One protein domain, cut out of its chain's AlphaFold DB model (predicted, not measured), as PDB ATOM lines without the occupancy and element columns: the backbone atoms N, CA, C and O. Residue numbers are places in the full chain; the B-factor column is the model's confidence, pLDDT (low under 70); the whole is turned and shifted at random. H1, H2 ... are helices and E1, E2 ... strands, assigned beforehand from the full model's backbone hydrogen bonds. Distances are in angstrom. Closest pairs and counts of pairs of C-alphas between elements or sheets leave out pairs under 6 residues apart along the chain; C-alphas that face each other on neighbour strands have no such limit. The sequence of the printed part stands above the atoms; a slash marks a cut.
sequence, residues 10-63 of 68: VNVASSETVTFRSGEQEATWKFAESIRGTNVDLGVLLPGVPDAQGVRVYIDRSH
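AT A GLANCE: This is residues 10 to 63 of the 68 residues of the protein "CzcE, involved in Cd(II) Zn(II) Co(II) resistance" of Cupriavidus necator (strain ATCC 43291 / DSM 13513 / CCUG 52238 / LMG 8453 / N-1) (UniProt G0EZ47). A small sheet of three short strands, E1, E5 and E4, and a longer hairpin, E2 and E3, stand partly face to face as two walls. At one end, where E4 ends and E5 begins, lie the short helix H1 and the loop of residues 46 to 55. The printed part has 54 residues, in the order E1 E2 E3 E4 H1 E5; it is mostly strand, and the three-stranded sheet, order E1 E5 E4, is mixed. The whole is compact, with a radius of gyration of the C-alphas of 10.9 A, yet elongated, spanning 34 by 18 by 13 A.

IN THESE COORDINATES: Find C-alpha 10 at (46.201, -51.023, 2.177), where E1, residues 10 to 12, begins. Its neighbour E5, residues 56 to 59, ends at C-alpha 59 at (43.663, -44.123, 6.530), and E4 is residues 38 to 41. The hairpin begins at C-alpha 17 at (54.884, -42.465, 7.769): E2, residues 17 to 22, runs 16.5 A, and E3, residues 25 to 30, runs 17.1 A. H1 is residues 42 to 45.

HOW THE PARTS SIT: Look first at inner strand E5: it is parallel to E1 at 21 degrees, with N 58 and O 10 2.8 A apart, and antiparallel to E4 at 151 degrees, with N 57 and O 40 2.8 A apart. In the hairpin, E2 and E3 are antiparallel at 161 degrees, with N 20 and O 27 2.8 A apart. H1 is on the three-stranded sheet but only grazes it; its one O i to N i+3 pair is within hydrogen-bond range, and it is too short for an O i to N i+4 pair. E2 and E5 are apart, as are E3 and E4.

THE WHOLE: The farthest C-alphas, those of Glu 24 and His 63, are 33.9 A apart. The printed part has no cut and no long link. Mean pLDDT is 82.8; look for values under 70 at residues 35 to 37 and 62 to 63.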
ATOM      1  N   VAL A  10      45.306 -50.982   1.026       86.50
ATOM      2  CA  VAL A  10      46.201 -51.023   2.177       86.50
ATOM      3  C   VAL A  10      45.591 -50.199   3.300       86.50
ATOM      4  O   VAL A  10      45.000 -49.156   3.033       86.50
ATOM      5  N   ASN A  11      45.738 -50.655   4.539       86.62
ATOM      6  CA  ASN A  11      45.317 -49.893   5.712       86.62
ATOM      7  C   ASN A  11      46.555 -49.268   6.350       86.62
ATOM      8  O   ASN A  11      47.576 -49.943   6.492       86.62
ATOM      9  N   VAL A  12      46.464 -47.992   6.703       86.81
ATOM     10  CA  VAL A  12      47.532 -47.232   7.361       86.81
ATOM     11  C   VAL A  12      46.938 -46.434   8.510       86.81
ATOM     12  O   VAL A  12      45.801 -45.961   8.425       86.81
ATOM     13  N   ALA A  13      47.698 -46.255   9.581       83.69
ATOM     14  CA  ALA A  13      47.261 -45.427  10.689       83.69
ATOM     15  C   ALA A  13      47.335 -43.932  10.331       83.69
ATOM     16  O   ALA A  13      48.148 -43.474   9.521       83.69
ATOM     17  N   SER A  14      46.482 -43.137  10.979       80.06
ATOM     18  CA  SER A  14      46.613 -41.678  10.963       80.06
ATOM     19  C   SER A  14      47.981 -41.251  11.502       80.06
ATOM     20  O   SER A  14      48.472 -41.838  12.463       80.06
ATOM     21  N   SER A  15      48.574 -40.213  10.904       82.75
ATOM     22  CA  SER A  15      49.933 -39.703  11.192       82.75
ATOM     23  C   SER A  15      51.102 -40.641  10.857       82.75
ATOM     24  O   SER A  15      52.265 -40.243  10.988       82.75
ATOM     25  N   GLU A  16      50.822 -41.856  10.376       83.19
ATOM     26  CA  GLU A  16      51.850 -42.837  10.049       83.19
ATOM     27  C   GLU A  16      52.677 -42.388   8.841       83.19
ATOM     28  O   GLU A  16      52.175 -41.811   7.872       83.19
ATOM     29  N   THR A  17      53.982 -42.645   8.905       87.88
ATOM     30  CA  THR A  17      54.884 -42.465   7.769       87.88
ATOM     31  C   THR A  17      55.211 -43.832   7.202       87.88
ATOM     32  O   THR A  17      55.845 -44.644   7.872       87.88
ATOM     33  N   VAL A  18      54.775 -44.087   5.972       88.62
ATOM     34  CA  VAL A  18      54.931 -45.384   5.314       88.62
ATOM     35  C   VAL A  18      55.781 -45.215   4.065       88.62
ATOM     36  O   VAL A  18      55.490 -44.392   3.199       88.62
ATOM     37  N   THR A  19      56.823 -46.034   3.952       89.62
ATOM     38  CA  THR A  19      57.598 -46.178   2.716       89.62
ATOM     39  C   THR A  19      56.996 -47.289   1.874       89.62
ATOM     40  O   THR A  19      57.046 -48.457   2.263       89.62
ATOM     41  N   PHE A  20      56.418 -46.946   0.731       87.50
ATOM     42  CA  PHE A  20      55.905 -47.883  -0.260       87.50
ATOM     43  C   PHE A  20      57.017 -48.252  -1.233       87.50
ATOM     44  O   PHE A  20      57.691 -47.368  -1.750       87.50
ATOM     45  N   ARG A  21      57.217 -49.548  -1.475       87.12
ATOM     46  CA  ARG A  21      58.229 -50.055  -2.409       87.12
ATOM     47  C   ARG A  21      57.573 -50.918  -3.471       87.12
ATOM     48  O   ARG A  21      56.863 -51.848  -3.102       87.12
ATOM     49  N   SER A  22      57.822 -50.631  -4.740       83.25
ATOM     50  CA  SER A  22      57.361 -51.427  -5.876       83.25
ATOM     51  C   SER A  22      58.537 -51.709  -6.804       83.25
ATOM     52  O   SER A  22      59.099 -50.796  -7.413       83.25
ATOM     53  N   GLY A  23      58.956 -52.975  -6.862       82.56
ATOM     54  CA  GLY A  23      60.189 -53.368  -7.543       82.56
ATOM     55  C   GLY A  23      61.407 -52.633  -6.975       82.56
ATOM     56  O   GLY A  23      61.696 -52.740  -5.785       82.56
ATOM     57  N   GLU A  24      62.098 -51.880  -7.831       83.81
ATOM     58  CA  GLU A  24      63.261 -51.052  -7.471       83.81
ATOM     59  C   GLU A  24      62.891 -49.625  -7.040       83.81
ATOM     60  O   GLU A  24      63.757 -48.867  -6.607       83.81
ATOM     61  N   GLN A  25      61.621 -49.236  -7.159       83.50
ATOM     62  CA  GLN A  25      61.177 -47.903  -6.777       83.50
ATOM     63  C   GLN A  25      60.652 -47.880  -5.352       83.50
ATOM     64  O   GLN A  25      59.931 -48.780  -4.916       83.50
ATOM     65  N   GLU A  26      60.948 -46.799  -4.645       87.38
ATOM     66  CA  GLU A  26      60.397 -46.543  -3.328       87.38
ATOM     67  C   GLU A  26      59.959 -45.093  -3.172       87.38
ATOM     68  O   GLU A  26      60.578 -44.172  -3.701       87.38
ATOM     69  N   ALA A  27      58.875 -44.891  -2.435       85.75
ATOM     70  CA  ALA A  27      58.399 -43.569  -2.087       85.75
ATOM     71  C   ALA A  27      57.828 -43.558  -0.674       85.75
ATOM     72  O   ALA A  27      57.094 -44.455  -0.260       85.75
ATOM     73  N   THR A  28      58.174 -42.517   0.075       89.19
ATOM     74  CA  THR A  28      57.742 -42.349   1.460       89.19
ATOM     75  C   THR A  28      56.642 -41.312   1.532       89.19
ATOM     76  O   THR A  28      56.802 -40.201   1.031       89.19
ATOM     77  N   TRP A  29      55.538 -41.670   2.183       87.06
ATOM     78  CA  TRP A  29      54.416 -40.772   2.399       87.06
ATOM     79  C   TRP A  29      54.077 -40.675   3.881       87.06
ATOM     80  O   TRP A  29      53.982 -41.689   4.573       87.06
ATOM     81  N   LYS A  30      53.871 -39.447   4.362       88.12
ATOM     82  CA  LYS A  30      53.343 -39.186   5.701       88.12
ATOM     83  C   LYS A  30      51.856 -38.888   5.596       88.12
ATOM     84  O   LYS A  30      51.461 -37.884   5.003       88.12
ATOM     85  N   PHE A  31      51.038 -39.755   6.174       85.44
ATOM     86  CA  PHE A  31      49.596 -39.574   6.181       85.44
ATOM     87  C   PHE A  31      49.195 -38.481   7.167       85.44
ATOM     88  O   PHE A  31      49.754 -38.358   8.255       85.44
ATOM     89  N   ALA A  32      48.222 -37.662   6.770       80.50
ATOM     90  CA  ALA A  32      47.649 -36.668   7.662       80.50
ATOM     91  C   ALA A  32      46.808 -37.347   8.754       80.50
ATOM     92  O   ALA A  32      46.275 -38.442   8.567       80.50
ATOM     93  N   GLU A  33      46.673 -36.672   9.891       76.75
ATOM     94  CA  GLU A  33      45.706 -37.021  10.931       76.75
ATOM     95  C   GLU A  33      44.286 -37.002  10.343       76.75
ATOM     96  O   GLU A  33      43.789 -35.949   9.934       76.75
ATOM     97  N   SER A  34      43.627 -38.160  10.284       72.50
ATOM     98  CA  SER A  34      42.262 -38.271   9.773       72.50
ATOM     99  C   SER A  34      41.266 -38.402  10.922       72.50
ATOM    100  O   SER A  34      41.251 -39.387  11.658       72.50
ATOM    101  N   ILE A  35      40.377 -37.416  11.055       63.66
ATOM    102  CA  ILE A  35      39.370 -37.368  12.132       63.66
ATOM    103  C   ILE A  35      38.220 -38.361  11.886       63.66
ATOM    104  O   ILE A  35      37.577 -38.807  12.835       63.66
ATOM    105  N   ARG A  36      37.937 -38.716  10.624       66.25
ATOM    106  CA  ARG A  36      36.780 -39.553  10.241       66.25
ATOM    107  C   ARG A  36      37.139 -40.868   9.548       66.25
ATOM    108  O   ARG A  36      36.236 -41.635   9.235       66.25
ATOM    109  N   GLY A  37      38.428 -41.138   9.346       67.69
ATOM    110  CA  GLY A  37      38.871 -42.159   8.402       67.69
ATOM    111  C   GLY A  37      38.629 -41.688   6.964       67.69
ATOM    112  O   GLY A  37      37.620 -41.050   6.660       67.69
ATOM    113  N   THR A  38      39.583 -41.914   6.071       82.19
ATOM    114  CA  THR A  38      39.437 -41.523   4.660       82.19
ATOM    115  C   THR A  38      40.113 -42.540   3.762       82.19
ATOM    116  O   THR A  38      40.901 -43.355   4.235       82.19
ATOM    117  N   ASN A  39      39.793 -42.509   2.473       85.19
ATOM    118  CA  ASN A  39      40.502 -43.302   1.489       85.19
ATOM    119  C   ASN A  39      40.980 -42.444   0.323       85.19
ATOM    120  O   ASN A  39      40.318 -41.485  -0.070       85.19
ATOM    121  N   VAL A  40      42.149 -42.788  -0.201       86.94
ATOM    122  CA  VAL A  40      42.783 -42.096  -1.324       86.94
ATOM    123  C   VAL A  40      43.490 -43.114  -2.207       86.94
ATOM    124  O   VAL A  40      43.973 -44.138  -1.726       86.94
ATOM    125  N   ASP A  41      43.513 -42.864  -3.512       88.38
ATOM    126  CA  ASP A  41      44.256 -43.707  -4.445       88.38
ATOM    127  C   ASP A  41      45.762 -43.465  -4.280       88.38
ATOM    128  O   ASP A  41      46.231 -42.323  -4.300       88.38
ATOM    129  N   LEU A  42      46.526 -44.540  -4.101       86.25
ATOM    130  CA  LEU A  42      47.969 -44.466  -3.912       86.25
ATOM    131  C   LEU A  42      48.665 -43.918  -5.160       86.25
ATOM    132  O   LEU A  42      49.661 -43.218  -5.022       86.25
ATOM    133  N   GLY A  43      48.127 -44.151  -6.358       86.69
ATOM    134  CA  GLY A  43      48.636 -43.579  -7.602       86.69
ATOM    135  C   GLY A  43      48.442 -42.064  -7.704       86.69
ATOM    136  O   GLY A  43      49.183 -41.412  -8.432       86.69
ATOM    137  N   VAL A  44      47.501 -41.480  -6.952       86.44
ATOM    138  CA  VAL A  44      47.372 -40.014  -6.833       86.44
ATOM    139  C   VAL A  44      48.451 -39.447  -5.911       86.44
ATOM    140  O   VAL A  44      48.986 -38.375  -6.183       86.44
ATOM    141  N   LEU A  45      48.792 -40.162  -4.834       84.44
ATOM    142  CA  LEU A  45      49.855 -39.752  -3.909       84.44
ATOM    143  C   LEU A  45      51.251 -39.966  -4.506       84.44
ATOM    144  O   LEU A  45      52.146 -39.145  -4.326       84.44
ATOM    145  N   LEU A  46      51.428 -41.082  -5.211       85.75
ATOM    146  CA  LEU A  46      52.699 -41.589  -5.711       85.75
ATOM    147  C   LEU A  46      52.600 -41.892  -7.215       85.75
ATOM    148  O   LEU A  46      52.724 -43.051  -7.619       85.75
ATOM    149  N   PRO A  47      52.409 -40.875  -8.074       80.88
ATOM    150  CA  PRO A  47      52.193 -41.082  -9.508       80.88
ATOM    151  C   PRO A  47      53.390 -41.713 -10.232       80.88
ATOM    152  O   PRO A  47      53.228 -42.246 -11.325       80.88
ATOM    153  N   GLY A  48      54.587 -41.655  -9.638       80.94
ATOM    154  CA  GLY A  48      55.793 -42.273 -10.188       80.94
ATOM    155  C   GLY A  48      55.941 -43.763  -9.881       80.94
ATOM    156  O   GLY A  48      56.702 -44.422 -10.579       80.94
ATOM    157  N   VAL A  49      55.226 -44.299  -8.882       81.06
ATOM    158  CA  VAL A  49      55.439 -45.669  -8.397       81.06
ATOM    159  C   VAL A  49      54.626 -46.669  -9.233       81.06
ATOM    160  O   VAL A  49      53.395 -46.584  -9.262       81.06
ATOM    161  N   PRO A  50      55.273 -47.644  -9.900       78.50
ATOM    162  CA  PRO A  50      54.571 -48.695 -10.630       78.50
ATOM    163  C   PRO A  50      53.731 -49.541  -9.667       78.50
ATOM    164  O   PRO A  50      54.068 -49.683  -8.496       78.50
ATOM    165  N   ASP A  51      52.607 -50.077 -10.139       81.88
ATOM    166  CA  ASP A  51      51.632 -50.832  -9.331       81.88
ATOM    167  C   ASP A  51      50.932 -50.040  -8.203       81.88
ATOM    168  O   ASP A  51      50.117 -50.613  -7.483       81.88
ATOM    169  N   ALA A  52      51.179 -48.731  -8.052       82.31
ATOM    170  CA  ALA A  52      50.447 -47.895  -7.093       82.31
ATOM    171  C   ALA A  52      49.060 -47.463  -7.601       82.31
ATOM    172  O   ALA A  52      48.149 -47.242  -6.804       82.31
ATOM    173  N   GLN A  53      48.882 -47.343  -8.921       83.88
ATOM    174  CA  GLN A  53      47.599 -46.946  -9.507       83.88
ATOM    175  C   GLN A  53      46.503 -47.974  -9.213       83.88
ATOM    176  O   GLN A  53      46.645 -49.161  -9.511       83.88
ATOM    177  N   GLY A  54      45.385 -47.504  -8.656       84.31
ATOM    178  CA  GLY A  54      44.251 -48.354  -8.303       84.31
ATOM    179  C   GLY A  54      44.389 -49.061  -6.952       84.31
ATOM    180  O   GLY A  54      43.452 -49.754  -6.545       84.31
ATOM    181  N   VAL A  55      45.508 -48.882  -6.238       88.44
ATOM    182  CA  VAL A  55      45.651 -49.317  -4.843       88.44
ATOM    183  C   VAL A  55      45.005 -48.272  -3.947       88.44
ATOM    184  O   VAL A  55      45.444 -47.125  -3.886       88.44
ATOM    185  N   ARG A  56      43.963 -48.656  -3.213       90.19
ATOM    186  CA  ARG A  56      43.246 -47.737  -2.325       90.19
ATOM    187  C   ARG A  56      43.866 -47.741  -0.927       90.19
ATOM    188  O   ARG A  56      43.853 -48.759  -0.242       90.19
ATOM    189  N   VAL A  57      44.397 -46.611  -0.483       88.50
ATOM    190  CA  VAL A  57      44.881 -46.452   0.892       88.50
ATOM    191  C   VAL A  57      43.707 -46.070   1.774       88.50
ATOM    192  O   VAL A  57      43.106 -45.022   1.554       88.50
ATOM    193  N   TYR A  58      43.399 -46.883   2.774       87.56
ATOM    194  CA  TYR A  58      42.474 -46.544   3.846       87.56
ATOM    195  C   TYR A  58      43.274 -46.034   5.039       87.56
ATOM    196  O   TYR A  58      44.083 -46.754   5.617       87.56
ATOM    197  N   ILE A  59      43.058 -44.769   5.373       86.31
ATOM    198  CA  ILE A  59      43.663 -44.123   6.530       86.31
ATOM    199  C   ILE A  59      42.696 -44.310   7.689       86.31
ATOM    200  O   ILE A  59      41.592 -43.750   7.666       86.31
ATOM    201  N   ASP A  60      43.111 -45.086   8.682       82.56
ATOM    202  CA  ASP A  60      42.333 -45.313   9.890       82.56
ATOM    203  C   ASP A  60      42.128 -44.008  10.656       82.56
ATOM    204  O   ASP A  60      42.947 -43.083  10.618       82.56
ATOM    205  N   ARG A  61      41.000 -43.928  11.363       75.75
ATOM    206  CA  ARG A  61      40.676 -42.778  12.205       75.75
ATOM    207  C   ARG A  61      41.735 -42.626  13.297       75.75
ATOM    208  O   ARG A  61      42.065 -43.588  13.981       75.75
ATOM    209  N   SER A  62      42.214 -41.402  13.495       66.31
ATOM    210  CA  SER A  62      43.139 -41.100  14.584       66.31
ATOM    211  C   SER A  62      42.499 -41.398  15.943       66.31
ATOM    212  O   SER A  62      41.416 -40.895  16.265       66.31
ATOM    213  N   HIS A  63      43.198 -42.190  16.759       63.69
ATOM    214  CA  HIS A  63      42.838 -42.441  18.155       63.69
ATOM    215  C   HIS A  63      43.060 -41.205  19.042       63.69
ATOM    216  O   HIS A  63      42.560 -41.162  20.159       63.69
TER     217      HIS A  63